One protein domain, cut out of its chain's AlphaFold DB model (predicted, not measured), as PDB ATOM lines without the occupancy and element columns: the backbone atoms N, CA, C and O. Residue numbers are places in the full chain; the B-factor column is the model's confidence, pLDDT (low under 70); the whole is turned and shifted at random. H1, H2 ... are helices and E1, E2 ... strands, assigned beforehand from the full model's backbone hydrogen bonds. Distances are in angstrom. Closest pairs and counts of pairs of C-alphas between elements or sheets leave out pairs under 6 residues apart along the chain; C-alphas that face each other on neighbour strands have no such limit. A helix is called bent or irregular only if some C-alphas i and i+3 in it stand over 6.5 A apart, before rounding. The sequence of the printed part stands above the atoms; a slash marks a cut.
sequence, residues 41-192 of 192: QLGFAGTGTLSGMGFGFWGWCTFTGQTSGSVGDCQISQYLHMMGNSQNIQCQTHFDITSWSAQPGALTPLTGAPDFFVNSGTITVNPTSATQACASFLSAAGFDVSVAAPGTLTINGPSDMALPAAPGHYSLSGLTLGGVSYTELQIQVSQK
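Overview. This is residues 41 to 192 of the 192 residues of an uncharacterized protein of Candidatus Marsarchaeota G2 archaeon OSP_D (UniProt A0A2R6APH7). One large antiparallel sheet, twisted, curls into a flattened and only partly closed barrel, with helix H2 in the hollow of the curl. E8 comes near E10 across the opening at one end, while the short helix H1 only grazes the sheet there. The printed part has 152 residues, with ten named strands and two named helices in the order E1 E2 E3 E4 H1 E5 H2 E6 E7 E8 E9 E10; its class is mostly strand. The whole is compact, with a radius of gyration of the C-alphas of 14.5 A and spans of 43 by 34 by 20 A.

Along the chain. E1, residues 41 to 50, begins at C-alpha 41 (287.589, 320.869, 368.186) and is 26.4 A long. E2, residues 53 to 64, measures 33.8 A, and E3, residues 71 to 81, 31.8 A. E4, residues 88 to 103, is the longest strand by residues and measures 34.0 A; it bends by 93 degrees at residue 98. H1 is residues 108 to 111. E5, residues 115 to 126, measures 26.4 A and bends by 89 degrees at residue 120. H2, residues 128 to 140, measures 19.4 A and is irregular, with C-alphas 129 and 132 at 7.6 A; it begins at C-alpha 128 (265.158, 317.273, 353.161). E6 is residues 145 to 149, E7 residues 152 to 155, E8 residues 159 to 164 and E9 residues 168 to 171. E10, residues 180 to 191, measures 27.0 A and ends at C-alpha 191 (292.068, 323.812, 371.691).

Arrangement. E1 to E4 form a meander, each strand the antiparallel neighbour of the one before: N 44 and O 59 are 2.9 A apart, N 58 and O 77 3.0 A, N 76 and O 93 2.9 A. E10 is on the other side of E1 from E2, with N 43 and O 188 at 2.9 A, and E9 is its other neighbour, with N 170 and O 187 at 2.8 A. E5 has E4 on one side, with N 96 and O 122 at 2.8 A, and on the other side E7, with N 123 and O 153 at 2.8 A, and E8, with N 118 and O 159 at 2.9 A. E6 and E7 are a hairpin, with N 154 and O 146 at 2.8 A. The closest C-alphas of E8 and E10, Leu 163 and Ile 187, are 7.4 A apart. The sheet curls round H2: the closest C-alphas of E4 and H2, Cys 91 and Cys 134, are 6.0 A apart, and those of H2 and E6, Ser 139 and Val 145, 6.3 A. In H2, 7 of 9 O i to N i+4 pairs are within hydrogen-bond range; H1 is too short for such a pair.

Size, cuts and confidence. The C-alphas farthest apart, of Gly 84 and Lys 192, are 45.7 A apart. The printed part has no cut, and no link is long. The mean pLDDT of the printed part is 93.5; residues 83 to 86 are under 70.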
ATOM      1  N   GLN A  41     288.252 322.111 368.572       94.94
ATOM      2  CA  GLN A  41     287.589 320.869 368.186       94.94
ATOM      3  C   GLN A  41     286.717 320.383 369.335       94.94
ATOM      4  O   GLN A  41     287.150 320.324 370.486       94.94
ATOM      5  N   LEU A  42     285.477 320.049 369.009       96.00
ATOM      6  CA  LEU A  42     284.481 319.622 369.969       96.00
ATOM      7  C   LEU A  42     283.855 318.313 369.517       96.00
ATOM      8  O   LEU A  42     283.525 318.156 368.346       96.00
ATOM      9  N   GLY A  43     283.642 317.405 370.460       96.94
ATOM     10  CA  GLY A  43     282.779 316.242 370.295       96.94
ATOM     11  C   GLY A  43     281.743 316.231 371.405       96.94
ATOM     12  O   GLY A  43     282.078 316.493 372.559       96.94
ATOM     13  N   PHE A  44     280.491 315.942 371.078       97.19
ATOM     14  CA  PHE A  44     279.421 315.944 372.065       97.19
ATOM     15  C   PHE A  44     278.353 314.907 371.753       97.19
ATOM     16  O   PHE A  44     278.122 314.537 370.599       97.19
ATOM     17  N   ALA A  45     277.690 314.444 372.803       97.50
ATOM     18  CA  ALA A  45     276.542 313.563 372.708       97.50
ATOM     19  C   ALA A  45     275.636 313.752 373.918       97.50
ATOM     20  O   ALA A  45     276.088 314.122 375.005       97.50
ATOM     21  N   GLY A  46     274.355 313.467 373.738       95.81
ATOM     22  CA  GLY A  46     273.411 313.559 374.830       95.81
ATOM     23  C   GLY A  46     272.031 313.032 374.493       95.81
ATOM     24  O   GLY A  46     271.703 312.713 373.348       95.81
ATOM     25  N   THR A  47     271.215 312.959 375.532       95.81
ATOM     26  CA  THR A  47     269.798 312.615 375.467       95.81
ATOM     27  C   THR A  47     269.020 313.524 376.401       95.81
ATOM     28  O   THR A  47     269.565 314.045 377.378       95.81
ATOM     29  N   GLY A  48     267.743 313.737 376.117       94.38
ATOM     30  CA  GLY A  48     266.935 314.605 376.951       94.38
ATOM     31  C   GLY A  48     265.496 314.735 376.503       94.38
ATOM     32  O   GLY A  48     264.981 313.948 375.706       94.38
ATOM     33  N   THR A  49     264.847 315.755 377.054       93.00
ATOM     34  CA  THR A  49     263.475 316.123 376.734       93.00
ATOM     35  C   THR A  49     263.339 317.626 376.536       93.00
ATOM     36  O   THR A  49     263.974 318.414 377.235       93.00
ATOM     37  N   LEU A  50     262.513 318.021 375.573       89.56
ATOM     38  CA  LEU A  50     262.184 319.411 375.274       89.56
ATOM     39  C   LEU A  50     260.681 319.503 375.032       89.56
ATOM     40  O   LEU A  50     260.152 318.839 374.142       89.56
ATOM     41  N   SER A  51     259.980 320.279 375.861       85.69
ATOM     42  CA  SER A  51     258.513 320.413 375.793       85.69
ATOM     43  C   SER A  51     257.782 319.057 375.782       85.69
ATOM     44  O   SER A  51     256.791 318.869 375.081       85.69
ATOM     45  N   GLY A  52     258.302 318.088 376.541       83.19
ATOM     46  CA  GLY A  52     257.777 316.723 376.608       83.19
ATOM     47  C   GLY A  52     258.196 315.803 375.455       83.19
ATOM     48  O   GLY A  52     257.945 314.609 375.548       83.19
ATOM     49  N   MET A  53     258.855 316.293 374.401       87.00
ATOM     50  CA  MET A  53     259.416 315.455 373.333       87.00
ATOM     51  C   MET A  53     260.769 314.894 373.761       87.00
ATOM     52  O   MET A  53     261.618 315.650 374.225       87.00
ATOM     53  N   GLY A  54     260.985 313.591 373.587       90.94
ATOM     54  CA  GLY A  54     262.290 312.973 373.824       90.94
ATOM     55  C   GLY A  54     263.243 313.240 372.665       90.94
ATOM     56  O   GLY A  54     262.812 313.309 371.514       90.94
ATOM     57  N   PHE A  55     264.536 313.363 372.938       92.50
ATOM     58  CA  PHE A  55     265.546 313.470 371.890       92.50
ATOM     59  C   PHE A  55     266.866 312.810 372.291       92.50
ATOM     60  O   PHE A  55     267.185 312.666 373.472       92.50
ATOM     61  N   GLY A  56     267.646 312.437 371.282       94.12
ATOM     62  CA  GLY A  56     269.040 312.033 371.405       94.12
ATOM     63  C   GLY A  56     269.867 312.658 370.293       94.12
ATOM     64  O   GLY A  56     269.362 312.879 369.192       94.12
ATOM     65  N   PHE A  57     271.125 312.967 370.566       95.12
ATOM     66  CA  PHE A  57     272.011 313.563 369.581       95.12
ATOM     67  C   PHE A  57     273.461 313.172 369.819       95.12
ATOM     68  O   PHE A  57     273.873 312.846 370.931       95.12
ATOM     69  N   TRP A  58     274.236 313.238 368.749       96.81
ATOM     70  CA  TRP A  58     275.686 313.242 368.804       96.81
ATOM     71  C   TRP A  58     276.215 314.058 367.633       96.81
ATOM     72  O   TRP A  58     275.562 314.183 366.591       96.81
ATOM     73  N   GLY A  59     277.390 314.631 367.810       96.69
ATOM     74  CA  GLY A  59     277.989 315.458 366.788       96.69
ATOM     75  C   GLY A  59     279.370 315.940 367.166       96.69
ATOM     76  O   GLY A  59     279.935 315.582 368.204       96.69
ATOM     77  N   TRP A  60     279.908 316.755 366.281       96.50
ATOM     78  CA  TRP A  60     281.170 317.436 366.473       96.50
ATOM     79  C   TRP A  60     281.099 318.824 365.855       96.50
ATOM     80  O   TRP A  60     280.266 319.077 364.983       96.50
ATOM     81  N   CYS A  61     281.977 319.704 366.324       97.00
ATOM     82  CA  CYS A  61     282.193 321.021 365.746       97.00
ATOM     83  C   CYS A  61     283.686 321.329 365.658       97.00
ATOM     84  O   CYS A  61     284.471 320.891 366.506       97.00
ATOM     85  N   THR A  62     284.068 322.145 364.688       96.44
ATOM     86  CA  THR A  62     285.370 322.801 364.623       96.44
ATOM     87  C   THR A  62     285.199 324.294 364.452       96.44
ATOM     88  O   THR A  62     284.287 324.732 363.756       96.44
ATOM     89  N   PHE A  63     286.092 325.073 365.057       96.25
ATOM     90  CA  PHE A  63     286.122 326.520 364.879       96.25
ATOM     91  C   PHE A  63     287.545 327.010 364.642       96.25
ATOM     92  O   PHE A  63     288.491 326.611 365.331       96.25
ATOM     93  N   THR A  64     287.685 327.956 363.721       95.25
ATOM     94  CA  THR A  64     288.924 328.710 363.526       95.25
ATOM     95  C   THR A  64     288.793 330.085 364.175       95.25
ATOM     96  O   THR A  64     287.817 330.798 363.928       95.25
ATOM     97  N   GLY A  65     289.780 330.466 364.992       93.00
ATOM     98  CA  GLY A  65     289.780 331.708 365.774       93.00
ATOM     99  C   GLY A  65     289.937 331.454 367.276       93.00
ATOM    100  O   GLY A  65     289.877 330.318 367.725       93.00
ATOM    101  N   GLN A  66     290.166 332.509 368.064       91.75
ATOM    102  CA  GLN A  66     290.429 332.381 369.509       91.75
ATOM    103  C   GLN A  66     289.167 332.613 370.342       91.75
ATOM    104  O   GLN A  66     288.572 331.665 370.832       91.75
ATOM    105  N   THR A  67     288.723 333.862 370.466       95.94
ATOM    106  CA  THR A  67     287.465 334.230 371.147       95.94
ATOM    107  C   THR A  67     286.343 334.570 370.166       95.94
ATOM    108  O   THR A  67     285.217 334.839 370.568       95.94
ATOM    109  N   SER A  68     286.651 334.607 368.873       97.38
ATOM    110  CA  SER A  68     285.714 334.784 367.766       97.38
ATOM    111  C   SER A  68     286.379 334.354 366.466       97.38
ATOM    112  O   SER A  68     287.610 334.240 366.402       97.38
ATOM    113  N   GLY A  69     285.570 334.139 365.434       96.62
ATOM    114  CA  GLY A  69     286.059 333.782 364.112       96.62
ATOM    115  C   GLY A  69     284.974 333.804 363.045       96.62
ATOM    116  O   GLY A  69     283.803 334.075 363.315       96.62
ATOM    117  N   SER A  70     285.392 333.541 361.810       95.88
ATOM    118  CA  SER A  70     284.539 333.570 360.615       95.88
ATOM    119  C   SER A  70     284.340 332.199 359.973       95.88
ATOM    120  O   SER A  70     283.802 332.115 358.875       95.88
ATOM    121  N   VAL A  71     284.842 331.142 360.613       95.62
ATOM    122  CA  VAL A  71     284.746 329.769 360.119       95.62
ATOM    123  C   VAL A  71     284.433 328.859 361.295       95.62
ATOM    124  O   VAL A  71     285.174 328.834 362.286       95.62
ATOM    125  N   GLY A  72     283.338 328.124 361.163       96.12
ATOM    126  CA  GLY A  72     283.045 326.944 361.952       96.12
ATOM    127  C   GLY A  72     282.281 325.922 361.117       96.12
ATOM    128  O   GLY A  72     281.570 326.279 360.183       96.12
ATOM    129  N   ASP A  73     282.439 324.657 361.463       96.56
ATOM    130  CA  ASP A  73     281.748 323.535 360.831       96.56
ATOM    131  C   ASP A  73     281.228 322.637 361.946       96.56
ATOM    132  O   ASP A  73     281.978 322.328 362.875       96.56
ATOM    133  N   CYS A  74     279.960 322.240 361.883       97.31
ATOM    134  CA  CYS A  74     279.432 321.200 362.754       97.31
ATOM    135  C   CYS A  74     278.649 320.155 361.977       97.31
ATOM    136  O   CYS A  74     277.786 320.486 361.163       97.31
ATOM    137  N   GLN A  75     278.821 318.890 362.352       97.06
ATOM    138  CA  GLN A  75     277.944 317.805 361.920       97.06
ATOM    139  C   GLN A  75     277.237 317.203 363.121       97.06
ATOM    140  O   GLN A  75     277.874 316.732 364.064       97.06
ATOM    141  N   ILE A  76     275.907 317.209 363.077       96.56
ATOM    142  CA  ILE A  76     275.069 316.780 364.192       96.56
ATOM    143  C   ILE A  76     273.999 315.826 363.678       96.56
ATOM    144  O   ILE A  76     273.170 316.188 362.842       96.56
ATOM    145  N   SER A  77     273.989 314.610 364.214       95.12
ATOM    146  CA  SER A  77     272.898 313.660 364.028       95.12
ATOM    147  C   SER A  77     271.991 313.703 365.247       95.12
ATOM    148  O   SER A  77     272.433 313.472 366.370       95.12
ATOM    149  N   GLN A  78     270.711 313.952 365.014       92.88
ATOM    150  CA  GLN A  78     269.685 314.085 366.038       92.88
ATOM    151  C   GLN A  78     268.558 313.103 365.743       92.88
ATOM    152  O   GLN A  78     268.203 312.848 364.589       92.88
ATOM    153  N   TYR A  79     267.984 312.562 366.801       91.25
ATOM    154  CA  TYR A  79     266.835 311.688 366.752       91.25
ATOM    155  C   TYR A  79     265.781 312.232 367.704       91.25
ATOM    156  O   TYR A  79     266.049 312.426 368.888       91.25
ATOM    157  N   LEU A  80     264.604 312.526 367.163       89.38
ATOM    158  CA  LEU A  80     263.511 313.187 367.859       89.38
ATOM    159  C   LEU A  80     262.341 312.214 368.000       89.38
ATOM    160  O   LEU A  80     261.891 311.618 367.017       89.38
ATOM    161  N   HIS A  81     261.825 312.110 369.217       86.75
ATOM    162  CA  HIS A  81     260.647 311.340 369.585       86.75
ATOM    163  C   HIS A  81     259.495 312.290 369.904       86.75
ATOM    164  O   HIS A  81     259.388 312.818 371.018       86.75
ATOM    165  N   MET A  82     258.616 312.513 368.928       73.56
ATOM    166  CA  MET A  82     257.452 313.371 369.129       73.56
ATOM    167  C   MET A  82     256.369 312.621 369.912       73.56
ATOM    168  O   MET A  82     255.893 311.561 369.498       73.56
ATOM    169  N   MET A  83     255.958 313.171 371.055       60.41
ATOM    170  CA  MET A  83     254.841 312.616 371.817       60.41
ATOM    171  C   MET A  83     253.513 312.927 371.118       60.41
ATOM    172  O   MET A  83     253.244 314.067 370.754       60.41
ATOM    173  N   GLY A  84     252.678 311.899 370.935       56.84
ATOM    174  CA  GLY A  84     251.306 312.023 370.425       56.84
ATOM    175  C   GLY A  84     251.041 311.369 369.066       56.84
ATOM    176  O   GLY A  84     249.899 311.015 368.793       56.84
ATOM    177  N   ASN A  85     252.065 311.142 368.238       61.97
ATOM    178  CA  ASN A  85     251.906 310.507 366.919       61.97
ATOM    179  C   ASN A  85     252.876 309.340 366.655       61.97
ATOM    180  O   ASN A  85     252.863 308.783 365.559       61.97
ATOM    181  N   SER A  86     253.719 308.981 367.633       63.06
ATOM    182  CA  SER A  86     254.764 307.951 367.505       63.06
ATOM    183  C   SER A  86     255.706 308.173 366.311       63.06
ATOM    184  O   SER A  86     256.317 307.219 365.821       63.06
ATOM    185  N   GLN A  87     255.821 309.410 365.814       74.75
ATOM    186  CA  GLN A  87     256.743 309.726 364.734       74.75
ATOM    187  C   GLN A  87     258.139 309.933 365.302       74.75
ATOM    188  O   GLN A  87     258.379 310.780 366.165       74.75
ATOM    189  N   ASN A  88     259.060 309.146 364.764       85.56
ATOM    190  CA  ASN A  88     260.478 309.292 365.001       85.56
ATOM    191  C   ASN A  88     261.072 310.063 363.829       85.56
ATOM    192  O   ASN A  88     260.978 309.615 362.682       85.56
ATOM    193  N   ILE A  89     261.664 311.218 364.111       89.06
ATOM    194  CA  ILE A  89     262.282 312.065 363.092       89.06
ATOM    195  C   ILE A  89     263.787 312.002 363.291       89.06
ATOM    196  O   ILE A  89     264.289 312.278 364.376       89.06
ATOM    197  N   GLN A  90     264.512 311.644 362.235       90.44
ATOM    198  CA  GLN A  90     265.960 311.773 362.211       90.44
ATOM    199  C   GLN A  90     266.329 313.074 361.501       90.44
ATOM    200  O   GLN A  90     265.917 313.301 360.365       90.44
ATOM    201  N   CYS A  91     267.105 313.909 362.183       89.56
ATOM    202  CA  CYS A  91     267.618 315.179 361.693       89.56
ATOM    203  C   CYS A  91     269.145 315.084 361.646       89.56
ATOM    204  O   CYS A  91     269.806 315.171 362.677       89.56
ATOM    205  N   GLN A  92     269.721 314.878 360.464       94.88
ATOM    206  CA  GLN A  92     271.149 315.111 360.255       94.88
ATOM    207  C   GLN A  92     271.315 316.550 359.787       94.88
ATOM    208  O   GLN A  92     270.706 316.961 358.800       94.88
ATOM    209  N   THR A  93     272.107 317.321 360.516       96.88
ATOM    210  CA  THR A  93     272.317 318.742 360.264       96.88
ATOM    211  C   THR A  93     273.799 319.024 360.110       96.88
ATOM    212  O   THR A  93     274.615 318.522 360.881       96.88
ATOM    213  N   HIS A  94     274.132 319.804 359.091       98.00
ATOM    214  CA  HIS A  94     275.475 320.306 358.842       98.00
ATOM    215  C   HIS A  94     275.434 321.827 358.927       98.00
ATOM    216  O   HIS A  94     274.716 322.453 358.147       98.00
ATOM    217  N   PHE A  95     276.142 322.398 359.893       97.94
ATOM    218  CA  PHE A  95     276.211 323.834 360.125       97.94
ATOM    219  C   PHE A  95     277.451 324.370 359.421       97.94
ATOM    220  O   PHE A  95     278.563 324.035 359.811       97.94
ATOM    221  N   ASP A  96     277.248 325.228 358.430       97.88
ATOM    222  CA  ASP A  96     278.298 326.022 357.799       97.88
ATOM    223  C   ASP A  96     278.269 327.423 358.422       97.88
ATOM    224  O   ASP A  96     277.388 328.241 358.126       97.88
ATOM    225  N   ILE A  97     279.164 327.653 359.384       98.06
ATOM    226  CA  ILE A  97     279.159 328.822 360.264       98.06
ATOM    227  C   ILE A  97     280.109 329.879 359.712       98.06
ATOM    228  O   ILE A  97     281.326 329.700 359.682       98.06
ATOM    229  N   THR A  98     279.554 331.040 359.371       97.81
ATOM    230  CA  THR A  98     280.305 332.166 358.797       97.81
ATOM    231  C   THR A  98     280.677 333.234 359.824       97.81
ATOM    232  O   THR A  98     281.443 334.151 359.528       97.81
ATOM    233  N   SER A  99     280.137 333.153 361.044       98.06
ATOM    234  CA  SER A  99     280.559 333.987 362.171       98.06
ATOM    235  C   SER A  99     280.203 333.337 363.501       98.06
ATOM    236  O   SER A  99     279.075 332.878 363.685       98.06
ATOM    237  N   TRP A 100     281.145 333.358 364.441       98.19
ATOM    238  CA  TRP A 100     280.958 332.872 365.804       98.19
ATOM    239  C   TRP A 100     281.731 333.722 366.820       98.19
ATOM    240  O   TRP A 100     282.669 334.449 366.472       98.19
ATOM    241  N   SER A 101     281.353 333.618 368.092       98.31
ATOM    242  CA  SER A 101     282.061 334.250 369.211       98.31
ATOM    243  C   SER A 101     281.897 333.475 370.513       98.31
ATOM    244  O   SER A 101     280.860 332.862 370.727       98.31
ATOM    245  N   ALA A 102     282.892 333.544 371.392       98.12
ATOM    246  CA  ALA A 102     282.806 333.067 372.763       98.12
ATOM    247  C   ALA A 102     282.230 334.175 373.654       98.12
ATOM    248  O   ALA A 102     282.804 335.266 373.737       98.12
ATOM    249  N   GLN A 103     281.101 333.914 374.311       97.38
ATOM    250  CA  GLN A 103     280.415 334.883 375.175       97.38
ATOM    251  C   GLN A 103     279.839 334.183 376.413       97.38
ATOM    252  O   GLN A 103     279.645 332.970 376.376       97.38
ATOM    253  N   PRO A 104     279.563 334.895 377.521       97.62
ATOM    254  CA  PRO A 104     278.808 334.311 378.628       97.62
ATOM    255  C   PRO A 104     277.469 333.738 378.137       97.62
ATOM    256  O   PRO A 104     276.675 334.466 377.544       97.62
ATOM    257  N   GLY A 105     277.239 332.450 378.389       95.19
ATOM    258  CA  GLY A 105     276.087 331.687 377.910       95.19
ATOM    259  C   GLY A 105     275.423 330.853 379.004       95.19
ATOM    260  O   GLY A 105     275.645 331.057 380.206       95.19
ATOM    261  N   ALA A 106     274.572 329.923 378.585       93.50
ATOM    262  CA  ALA A 106     273.758 329.083 379.453       93.50
ATOM    263  C   ALA A 106     274.587 328.183 380.386       93.50
ATOM    264  O   ALA A 106     274.168 327.922 381.519       93.50
ATOM    265  N   LEU A 107     275.757 327.719 379.944       95.25
ATOM    266  CA  LEU A 107     276.643 326.866 380.734       95.25
ATOM    267  C   LEU A 107     277.649 327.647 381.573       95.25
ATOM    268  O   LEU A 107     278.248 327.058 382.477       95.25
ATOM    269  N   THR A 108     277.818 328.950 381.354       95.94
ATOM    270  CA  THR A 108     278.803 329.754 382.092       95.94
ATOM    271  C   THR A 108     278.671 329.662 383.616       95.94
ATOM    272  O   THR A 108     279.698 329.475 384.274       95.94
ATOM    273  N   PRO A 109     277.469 329.703 384.225       94.50
ATOM    274  CA  PRO A 109     277.330 329.550 385.676       94.50
ATOM    275  C   PRO A 109     277.771 328.180 386.217       94.50
ATOM    276  O   PRO A 109     278.038 328.055 387.410       94.50
ATOM    277  N   LEU A 110     277.818 327.154 385.364       93.88
ATOM    278  CA  LEU A 110     278.099 325.767 385.743       93.88
ATOM    279  C   LEU A 110     279.546 325.375 385.459       93.88
ATOM    280  O   LEU A 110     280.148 324.620 386.218       93.88
ATOM    281  N   THR A 111     280.094 325.877 384.357       94.62
ATOM    282  CA  THR A 111     281.429 325.516 383.870       94.62
ATOM    283  C   THR A 111     282.482 326.566 384.210       94.62
ATOM    284  O   THR A 111     283.672 326.262 384.177       94.62
ATOM    285  N   GLY A 112     282.068 327.799 384.524       95.62
ATOM    286  CA  GLY A 112     282.963 328.948 384.674       95.62
ATOM    287  C   GLY A 112     283.574 329.441 383.356       95.62
ATOM    288  O   GLY A 112     284.433 330.321 383.387       95.62
ATOM    289  N   ALA A 113     283.152 328.889 382.214       95.69
ATOM    290  CA  ALA A 113     283.656 329.213 380.885       95.69
ATOM    291  C   ALA A 113     282.584 329.925 380.035       95.69
ATOM    292  O   ALA A 113     281.392 329.708 380.257       95.69
ATOM    293  N   PRO A 114     282.969 330.779 379.068       97.50
ATOM    294  CA  PRO A 114     282.034 331.250 378.045       97.50
ATOM    295  C   PRO A 114     281.547 330.082 377.180       97.50
ATOM    296  O   PRO A 114     282.203 329.044 377.131       97.50
ATOM    297  N   ASP A 115     280.456 330.289 376.449       97.50
ATOM    298  CA  ASP A 115     279.912 329.337 375.482       97.50
ATOM    299  C   ASP A 115     280.175 329.805 374.047       97.50
ATOM    300  O   ASP A 115     280.387 330.996 373.787       97.50
ATOM    301  N   PHE A 116     280.169 328.865 373.102       97.81
ATOM    302  CA  PHE A 116     280.177 329.177 371.677       97.81
ATOM    303  C   PHE A 116     278.812 329.718 371.246       97.81
ATOM    304  O   PHE A 116     277.800 329.026 371.333       97.81
ATOM    305  N   PHE A 117     278.806 330.936 370.712       98.00
ATOM    306  CA  PHE A 117     277.665 331.529 370.024       98.00
ATOM    307  C   PHE A 117     277.896 331.513 368.522       98.00
ATOM    308  O   PHE A 117     278.945 331.953 368.040       98.00
ATOM    309  N   VAL A 118     276.890 331.067 367.778       97.75
ATOM    310  CA  VAL A 118     276.872 331.118 366.316       97.75
ATOM    311  C   VAL A 118     276.079 332.337 365.892       97.75
ATOM    312  O   VAL A 118     274.893 332.428 366.180       97.75
ATOM    313  N   ASN A 119     276.734 333.278 365.219       97.75
ATOM    314  CA  ASN A 119     276.152 334.577 364.883       97.75
ATOM    315  C   ASN A 119     275.504 334.586 363.495       97.75
ATOM    316  O   ASN A 119     274.596 335.373 363.246       97.75
ATOM    317  N   SER A 120     276.010 333.760 362.577       98.00
ATOM    318  CA  SER A 120     275.496 333.646 361.210       98.00
ATOM    319  C   SER A 120     276.009 332.376 360.539       98.00
ATOM    320  O   SER A 120     277.069 331.860 360.905       98.00
ATOM    321  N   GLY A 121     275.284 331.918 359.525       97.81
ATOM    322  CA  GLY A 121     275.656 330.766 358.718       97.81
ATOM    323  C   GLY A 121     274.443 330.111 358.073       97.81
ATOM    324  O   GLY A 121     273.338 330.669 358.055       97.81
ATOM    325  N   THR A 122     274.648 328.899 357.573       98.19
ATOM    326  CA  THR A 122     273.577 328.057 357.035       98.19
ATOM    327  C   THR A 122     273.588 326.685 357.683       98.19
ATOM    328  O   THR A 122     274.615 326.215 358.165       98.19
ATOM    329  N   ILE A 123     272.431 326.030 357.706       98.25
ATOM    330  CA  ILE A 123     272.300 324.652 358.168       98.25
ATOM    331  C   ILE A 123     271.713 323.836 357.028       98.25
ATOM    332  O   ILE A 123     270.592 324.090 356.586       98.25
ATOM    333  N   THR A 124     272.448 322.836 356.561       98.25
ATOM    334  CA  THR A 124     271.932 321.842 355.617       98.25
ATOM    335  C   THR A 124     271.273 320.706 356.389       98.25
ATOM    336  O   THR A 124     271.853 320.200 357.348       98.25
ATOM    337  N   VAL A 125     270.076 320.291 355.975       97.56
ATOM    338  CA  VAL A 125     269.262 319.270 356.650       97.56
ATOM    339  C   VAL A 125     269.091 318.034 355.766       97.56
ATOM    340  O   VAL A 125     268.659 318.137 354.616       97.56
ATOM    341  N   ASN A 126     269.352 316.857 356.333       95.12
ATOM    342  CA  ASN A 126     269.134 315.555 355.710       95.12
ATOM    343  C   ASN A 126     268.329 314.617 356.643       95.12
ATOM    344  O   ASN A 126     268.703 314.454 357.805       95.12
ATOM    345  N   PRO A 127     267.251 313.965 356.161       94.94
ATOM    346  CA  PRO A 127     266.628 314.138 354.848       94.94
ATOM    347  C   PRO A 127     265.931 315.495 354.709       94.94
ATOM    348  O   PRO A 127     265.423 316.056 355.677       94.94
ATOM    349  N   THR A 128     265.830 315.999 353.477       96.06
ATOM    350  CA  THR A 128     265.158 317.273 353.161       96.06
ATOM    351  C   THR A 128     263.708 317.329 353.659       96.06
ATOM    352  O   THR A 128     263.217 318.394 354.034       96.06
ATOM    353  N   SER A 129     263.016 316.189 353.740       93.69
ATOM    354  CA  SER A 129     261.658 316.104 354.294       93.69
ATOM    355  C   SER A 129     261.572 316.466 355.783       93.69
ATOM    356  O   SER A 129     260.495 316.831 356.248       93.69
ATOM    357  N   ALA A 130     262.682 316.412 356.527       93.19
ATOM    358  CA  ALA A 130     262.729 316.741 357.950       93.19
ATOM    359  C   ALA A 130     262.940 318.242 358.231       93.19
ATOM    360  O   ALA A 130     262.836 318.654 359.383       93.19
ATOM    361  N   THR A 131     263.185 319.070 357.204       95.25
ATOM    362  CA  THR A 131     263.566 320.496 357.338       95.25
ATOM    363  C   THR A 131     262.714 321.263 358.344       95.25
ATOM    364  O   THR A 131     263.256 321.904 359.241       95.25
ATOM    365  N   GLN A 132     261.384 321.166 358.241       94.00
ATOM    366  CA  GLN A 132     260.480 321.907 359.121       94.00
ATOM    367  C   GLN A 132     260.575 321.435 360.577       94.00
ATOM    368  O   GLN A 132     260.582 322.257 361.488       94.00
ATOM    369  N   ALA A 133     260.670 320.123 360.796       90.81
ATOM    370  CA  ALA A 133     260.776 319.559 362.134       90.81
ATOM    371  C   ALA A 133     262.112 319.925 362.793       90.81
ATOM    372  O   ALA A 133     262.123 320.335 363.952       90.81
ATOM    373  N   CYS A 134     263.219 319.848 362.047       91.81
ATOM    374  CA  CYS A 134     264.533 320.230 362.560       91.81
ATOM    375  C   CYS A 134     264.599 321.738 362.855       91.81
ATOM    376  O   CYS A 134     265.118 322.123 363.897       91.81
ATOM    377  N   ALA A 135     264.017 322.586 361.997       94.50
ATOM    378  CA  ALA A 135     263.918 324.024 362.251       94.50
ATOM    379  C   ALA A 135     263.137 324.316 363.539       94.50
ATOM    380  O   ALA A 135     263.623 325.037 364.404       94.50
ATOM    381  N   SER A 136     261.960 323.705 363.704       92.12
ATOM    382  CA  SER A 136     261.144 323.885 364.908       92.12
ATOM    383  C   SER A 136     261.839 323.383 366.175       92.12
ATOM    384  O   SER A 136     261.735 324.035 367.211       92.12
ATOM    385  N   PHE A 137     262.564 322.263 366.101       90.12
ATOM    386  CA  PHE A 137     263.355 321.762 367.226       90.12
ATOM    387  C   PHE A 137     264.494 322.721 367.593       90.12
ATOM    388  O   PHE A 137     264.621 323.082 368.759       90.12
ATOM    389  N   LEU A 138     265.275 323.179 366.609       92.19
ATOM    390  CA  LEU A 138     266.358 324.141 366.824       92.19
ATOM    391  C   LEU A 138     265.837 325.444 367.441       92.19
ATOM    392  O   LEU A 138     266.383 325.902 368.442       92.19
ATOM    393  N   SER A 139     264.736 325.993 366.920       92.94
ATOM    394  CA  SER A 139     264.108 327.185 367.498       92.94
ATOM    395  C   SER A 139     263.621 326.967 368.927       92.94
ATOM    396  O   SER A 139     263.813 327.833 369.776       92.94
ATOM    397  N   ALA A 140     263.035 325.805 369.226       89.56
ATOM    398  CA  ALA A 140     262.628 325.464 370.586       89.56
ATOM    399  C   ALA A 140     263.830 325.276 371.534       89.56
ATOM    400  O   ALA A 140     263.704 325.536 372.727       89.56
ATOM    401  N   ALA A 141     264.986 324.864 371.009       88.44
ATOM    402  CA  ALA A 141     266.247 324.780 371.742       88.44
ATOM    403  C   ALA A 141     266.972 326.137 371.878       88.44
ATOM    404  O   ALA A 141     268.027 326.194 372.503       88.44
ATOM    405  N   GLY A 142     266.414 327.224 371.325       90.81
ATOM    406  CA  GLY A 142     266.941 328.585 371.463       90.81
ATOM    407  C   GLY A 142     267.737 329.113 370.265       90.81
ATOM    408  O   GLY A 142     268.263 330.219 370.348       90.81
ATOM    409  N   PHE A 143     267.810 328.375 369.152       93.44
ATOM    410  CA  PHE A 143     268.452 328.866 367.929       93.44
ATOM    411  C   PHE A 143     267.542 329.814 367.138       93.44
ATOM    412  O   PHE A 143     266.407 329.474 366.794       93.44
ATOM    413  N   ASP A 144     268.069 330.974 366.752       95.94
ATOM    414  CA  ASP A 144     267.413 331.872 365.800       95.94
ATOM    415  C   ASP A 144     267.673 331.398 364.364       95.94
ATOM    416  O   ASP A 144     268.684 331.729 363.735       95.94
ATOM    417  N   VAL A 145     266.748 330.577 363.857       96.94
ATOM    418  CA  VAL A 145     266.807 329.995 362.514       96.94
ATOM    419  C   VAL A 145     265.529 330.234 361.721       96.94
ATOM    420  O   VAL A 145     264.424 330.258 362.262       96.94
ATOM    421  N   SER A 146     265.674 330.369 360.405       97.38
ATOM    422  CA  SER A 146     264.559 330.451 359.457       97.38
ATOM    423  C   SER A 146     264.720 329.425 358.330       97.38
ATOM    424  O   SER A 146     265.834 329.061 357.959       97.38
ATOM    425  N   VAL A 147     263.610 328.915 357.788       97.81
ATOM    426  CA  VAL A 147     263.645 327.994 356.639       97.81
ATOM    427  C   VAL A 147     263.868 328.809 355.366       97.81
ATOM    428  O   VAL A 147     262.987 329.562 354.959       97.81
ATOM    429  N   ALA A 148     265.025 328.639 354.724       96.69
ATOM    430  CA  ALA A 148     265.349 329.329 353.474       96.69
ATOM    431  C   ALA A 148     264.821 328.568 352.249       96.69
ATOM    432  O   ALA A 148     264.291 329.160 351.311       96.69
ATOM    433  N   ALA A 149     264.962 327.242 352.269       96.75
ATOM    434  CA  ALA A 149     264.506 326.329 351.227       96.75
ATOM    435  C   ALA A 149     264.366 324.908 351.805       96.75
ATOM    436  O   ALA A 149     264.882 324.632 352.893       96.75
ATOM    437  N   PRO A 150     263.711 323.965 351.105       96.56
ATOM    438  CA  PRO A 150     263.774 322.560 351.490       96.56
ATOM    439  C   PRO A 150     265.233 322.092 351.611       96.56
ATOM    440  O   PRO A 150     265.993 322.165 350.651       96.56
ATOM    441  N   GLY A 151     265.613 321.594 352.788       97.19
ATOM    442  CA  GLY A 151     266.956 321.101 353.089       97.19
ATOM    443  C   GLY A 151     267.916 322.178 353.590       97.19
ATOM    444  O   GLY A 151     269.072 321.855 353.849       97.19
ATOM    445  N   THR A 152     267.474 323.430 353.746       98.06
ATOM    446  CA  THR A 152     268.354 324.547 354.114       98.06
ATOM    447  C   THR A 152     267.685 325.506 355.094       98.06
ATOM    448  O   THR A 152     266.606 326.043 354.829       98.06
ATOM    449  N   LEU A 153     268.366 325.772 356.208       98.19
ATOM    450  CA  LEU A 153     268.016 326.802 357.182       98.19
ATOM    451  C   LEU A 153     269.065 327.919 357.169       98.19
ATOM    452  O   LEU A 153     270.245 327.667 356.917       98.19
ATOM    453  N   THR A 154     268.641 329.135 357.484       98.38
ATOM    454  CA  THR A 154     269.520 330.285 357.724       98.38
ATOM    455  C   THR A 154     269.607 330.550 359.219       98.38
ATOM    456  O   THR A 154     268.586 330.505 359.902       98.38
ATOM    457  N   ILE A 155     270.813 330.832 359.717       97.75
ATOM    458  CA  ILE A 155     271.052 331.279 361.095       97.75
ATOM    459  C   ILE A 155     271.023 332.809 361.095       97.75
ATOM    460  O   ILE A 155     271.859 333.429 360.431       97.75
ATOM    461  N   ASN A 156     270.058 333.416 361.793       96.12
ATOM    462  CA  ASN A 156     269.788 334.858 361.675       96.12
ATOM    463  C   ASN A 156     270.457 335.711 362.762       96.12
ATOM    464  O   ASN A 156     270.488 336.935 362.639       96.12
ATOM    465  N   GLY A 157     270.987 335.101 363.818       87.62
ATOM    466  CA  GLY A 157     271.532 335.854 364.934       87.62
ATOM    467  C   GLY A 157     272.284 334.992 365.934       87.62
ATOM    468  O   GLY A 157     272.314 333.765 365.789       87.62
ATOM    469  N   PRO A 158     272.896 335.637 366.944       95.25
ATOM    470  CA  PRO A 158     273.683 334.953 367.956       95.25
ATOM    471  C   PRO A 158     272.814 333.927 368.677       95.25
ATOM    472  O   PRO A 158     271.919 334.275 369.443       95.25
ATOM    473  N   SER A 159     273.095 332.658 368.414       95.69
ATOM    474  CA  SER A 159     272.467 331.515 369.060       95.69
ATOM    475  C   SER A 159     273.508 330.824 369.923       95.69
ATOM    476  O   SER A 159     274.571 330.446 369.425       95.69
ATOM    477  N   ASP A 160     273.209 330.683 371.210       95.81
ATOM    478  CA  ASP A 160     274.036 329.919 372.137       95.81
ATOM    479  C   ASP A 160     273.985 328.434 371.754       95.81
ATOM    480  O   ASP A 160     272.905 327.850 371.655       95.81
ATOM    481  N   MET A 161     275.143 327.812 371.529       94.56
ATOM    482  CA  MET A 161     275.210 326.378 371.241       94.56
ATOM    483  C   MET A 161     275.102 325.507 372.494       94.56
ATOM    484  O   MET A 161     275.026 324.284 372.363       94.56
ATOM    485  N   ALA A 162     275.153 326.104 373.690       94.25
ATOM    486  CA  ALA A 162     275.350 325.408 374.956       94.25
ATOM    487  C   ALA A 162     276.569 324.462 374.898       94.25
ATOM    488  O   ALA A 162     276.528 323.321 375.363       94.25
ATOM    489  N   LEU A 163     277.659 324.941 374.289       96.12
ATOM    490  CA  LEU A 163     278.950 324.260 374.208       96.12
ATOM    491  C   LEU A 163     280.020 325.166 374.835       96.12
ATOM    492  O   LEU A 163     280.188 326.285 374.348       96.12
ATOM    493  N   PRO A 164     280.776 324.713 375.853       97.19
ATOM    494  CA  PRO A 164     281.790 325.547 376.490       97.19
ATOM    495  C   PRO A 164     282.930 325.898 375.529       97.19
ATOM    496  O   PRO A 164     283.551 325.018 374.933       97.19
ATOM    497  N   ALA A 165     283.272 327.178 375.438       96.88
ATOM    498  CA  ALA A 165     284.445 327.706 374.744       96.88
ATOM    499  C   ALA A 165     285.690 327.691 375.645       96.88
ATOM    500  O   ALA A 165     286.394 328.690 375.808       96.88
ATOM    501  N   ALA A 166     285.948 326.535 376.258       96.69
ATOM    502  CA  ALA A 166     287.144 326.258 377.040       96.69
ATOM    503  C   ALA A 166     287.527 324.774 376.913       96.69
ATOM    504  O   ALA A 166     286.638 323.921 376.880       96.69
ATOM    505  N   PRO A 167     288.829 324.434 376.852       96.06
ATOM    506  CA  PRO A 167     289.263 323.042 376.805       96.06
ATOM    507  C   PRO A 167     288.828 322.277 378.053       96.06
ATOM    508  O   PRO A 167     289.005 322.751 379.176       96.06
ATOM    509  N   GLY A 168     288.324 321.060 377.869       95.75
ATOM    510  CA  GLY A 168     287.868 320.252 378.989       95.75
ATOM    511  C   GLY A 168     286.995 319.074 378.590       95.75
ATOM    512  O   GLY A 168     286.627 318.894 377.431       95.75
ATOM    513  N   HIS A 169     286.676 318.267 379.598       96.38
ATOM    514  CA  HIS A 169     285.654 317.236 379.525       96.38
ATOM    515  C   HIS A 169     284.523 317.617 380.482       96.38
ATOM    516  O   HIS A 169     284.765 317.804 381.676       96.38
ATOM    517  N   TYR A 170     283.305 317.730 379.964       96.06
ATOM    518  CA  TYR A 170     282.132 318.175 380.705       96.06
ATOM    519  C   TYR A 170     281.075 317.075 380.699       96.06
ATOM    520  O   TYR A 170     280.581 316.684 379.643       96.06
ATOM    521  N   SER A 171     280.712 316.616 381.896       96.00
ATOM    522  CA  SER A 171     279.591 315.707 382.131       96.00
ATOM    523  C   SER A 171     278.482 316.494 382.821       96.00
ATOM    524  O   SER A 171     278.606 316.868 383.987       96.00
ATOM    525  N   LEU A 172     277.427 316.801 382.070       93.50
ATOM    526  CA  LEU A 172     276.354 317.730 382.442       93.50
ATOM    527  C   LEU A 172     274.988 317.021 382.506       93.50
ATOM    528  O   LEU A 172     273.943 317.607 382.230       93.50
ATOM    529  N   SER A 173     274.996 315.732 382.843       93.00
ATOM    530  CA  SER A 173     273.794 314.908 382.987       93.00
ATOM    531  C   SER A 173     272.875 315.413 384.107       93.00
ATOM    532  O   SER A 173     273.341 315.824 385.170       93.00
ATOM    533  N   GLY A 174     271.558 315.344 383.894       93.12
ATOM    534  CA  GLY A 174     270.546 315.779 384.866       93.12
ATOM    535  C   GLY A 174     270.305 317.292 384.910       93.12
ATOM    536  O   GLY A 174     269.613 317.777 385.805       93.12
ATOM    537  N   LEU A 175     270.867 318.047 383.967       92.44
ATOM    538  CA  LEU A 175     270.753 319.499 383.900       92.44
ATOM    539  C   LEU A 175     269.530 319.943 383.084       92.44
ATOM    540  O   LEU A 175     269.158 319.303 382.108       92.44
ATOM    541  N   THR A 176     268.928 321.079 383.445       92.19
ATOM    542  CA  THR A 176     267.929 321.761 382.606       92.19
ATOM    543  C   THR A 176     268.413 323.155 382.220       92.19
ATOM    544  O   THR A 176     268.706 323.961 383.101       92.19
ATOM    545  N   LEU A 177     268.473 323.443 380.917       88.31
ATOM    546  CA  LEU A 177     268.897 324.724 380.343       88.31
ATOM    547  C   LEU A 177     267.848 325.212 379.353       88.31
ATOM    548  O   LEU A 177     267.489 324.480 378.439       88.31
ATOM    549  N   GLY A 178     267.342 326.436 379.521       80.56
ATOM    550  CA  GLY A 178     266.452 327.051 378.526       80.56
ATOM    551  C   GLY A 178     265.191 326.239 378.184       80.56
ATOM    552  O   GLY A 178     264.679 326.355 377.082       80.56
ATOM    553  N   GLY A 179     264.700 325.392 379.098       84.75
ATOM    554  CA  GLY A 179     263.560 324.495 378.847       84.75
ATOM    555  C   GLY A 179     263.921 323.134 378.233       84.75
ATOM    556  O   GLY A 179     263.032 322.300 378.051       84.75
ATOM    557  N   VAL A 180     265.205 322.886 377.969       90.31
ATOM    558  CA  VAL A 180     265.762 321.591 377.565       90.31
ATOM    559  C   VAL A 180     266.271 320.860 378.806       90.31
ATOM    560  O   VAL A 180     267.170 321.353 379.488       90.31
ATOM    561  N   SER A 181     265.727 319.684 379.104       93.75
ATOM    562  CA  SER A 181     266.186 318.829 380.205       93.75
ATOM    563  C   SER A 181     267.054 317.696 379.667       93.75
ATOM    564  O   SER A 181     266.550 316.800 378.992       93.75
ATOM    565  N   TYR A 182     268.345 317.712 379.982       94.56
ATOM    566  CA  TYR A 182     269.320 316.701 379.586       94.56
ATOM    567  C   TYR A 182     269.334 315.543 380.583       94.56
ATOM    568  O   TYR A 182     269.650 315.715 381.761       94.56
ATOM    569  N   THR A 183     269.024 314.340 380.109       95.75
ATOM    570  CA  THR A 183     269.247 313.103 380.865       95.75
ATOM    571  C   THR A 183     270.733 312.771 380.875       95.75
ATOM    572  O   THR A 183     271.305 312.546 381.939       95.75
ATOM    573  N   GLU A 184     271.371 312.843 379.708       95.12
ATOM    574  CA  GLU A 184     272.814 312.713 379.541       95.12
ATOM    575  C   GLU A 184     273.334 313.853 378.668       95.12
ATOM    576  O   GLU A 184     272.716 314.189 377.658       95.12
ATOM    577  N   LEU A 185     274.475 314.432 379.038       95.88
ATOM    578  CA  LEU A 185     275.190 315.397 378.206       95.88
ATOM    579  C   LEU A 185     276.689 315.258 378.455       95.88
ATOM    580  O   LEU A 185     277.160 315.500 379.566       95.88
ATOM    581  N   GLN A 186     277.417 314.845 377.425       97.44
ATOM    582  CA  GLN A 186     278.869 314.714 377.427       97.44
ATOM    583  C   GLN A 186     279.445 315.639 376.365       97.44
ATOM    584  O   GLN A 186     279.008 315.603 375.213       97.44
ATOM    585  N   ILE A 187     280.430 316.450 376.744       97.31
ATOM    586  CA  ILE A 187     281.108 317.380 375.842       97.31
ATOM    587  C   ILE A 187     282.612 317.255 376.063       97.31
ATOM    588  O   ILE A 187     283.105 317.394 377.180       97.31
ATOM    589  N   GLN A 188     283.345 317.013 374.986       97.56
ATOM    590  CA  GLN A 188     284.796 317.067 374.939       97.56
ATOM    591  C   GLN A 188     285.208 318.270 374.100       97.56
ATOM    592  O   GLN A 188     284.805 318.368 372.945       97.56
ATOM    593  N   VAL A 189     286.043 319.142 374.657       96.19
ATOM    594  CA  VAL A 189     286.578 320.326 373.979       96.19
ATOM    595  C   VAL A 189     288.099 320.270 374.007       96.19
ATOM    596  O   VAL A 189     288.706 320.074 375.065       96.19
ATOM    597  N   SER A 190     288.721 320.457 372.852       94.31
ATOM    598  CA  SER A 190     290.158 320.675 372.713       94.31
ATOM    599  C   SER A 190     290.433 321.975 371.962       94.31
ATOM    600  O   SER A 190     289.670 322.399 371.094       94.31
ATOM    601  N   GLN A 191     291.544 322.608 372.325       91.56
ATOM    602  CA  GLN A 191     292.068 323.812 371.691       91.56
ATOM    603  C   GLN A 191     293.541 323.573 371.365       91.56
ATOM    604  O   GLN A 191     294.240 322.924 372.150       91.56
ATOM    605  N   LYS A 192     293.986 324.055 370.207       84.50
ATOM    606  CA  LYS A 192     295.393 324.011 369.794       84.50
ATOM    607  C   LYS A 192     296.171 325.238 370.242       84.50
ATOM    608  O   LYS A 192     295.587 326.345 370.230       84.50
TER     609      LYS A 192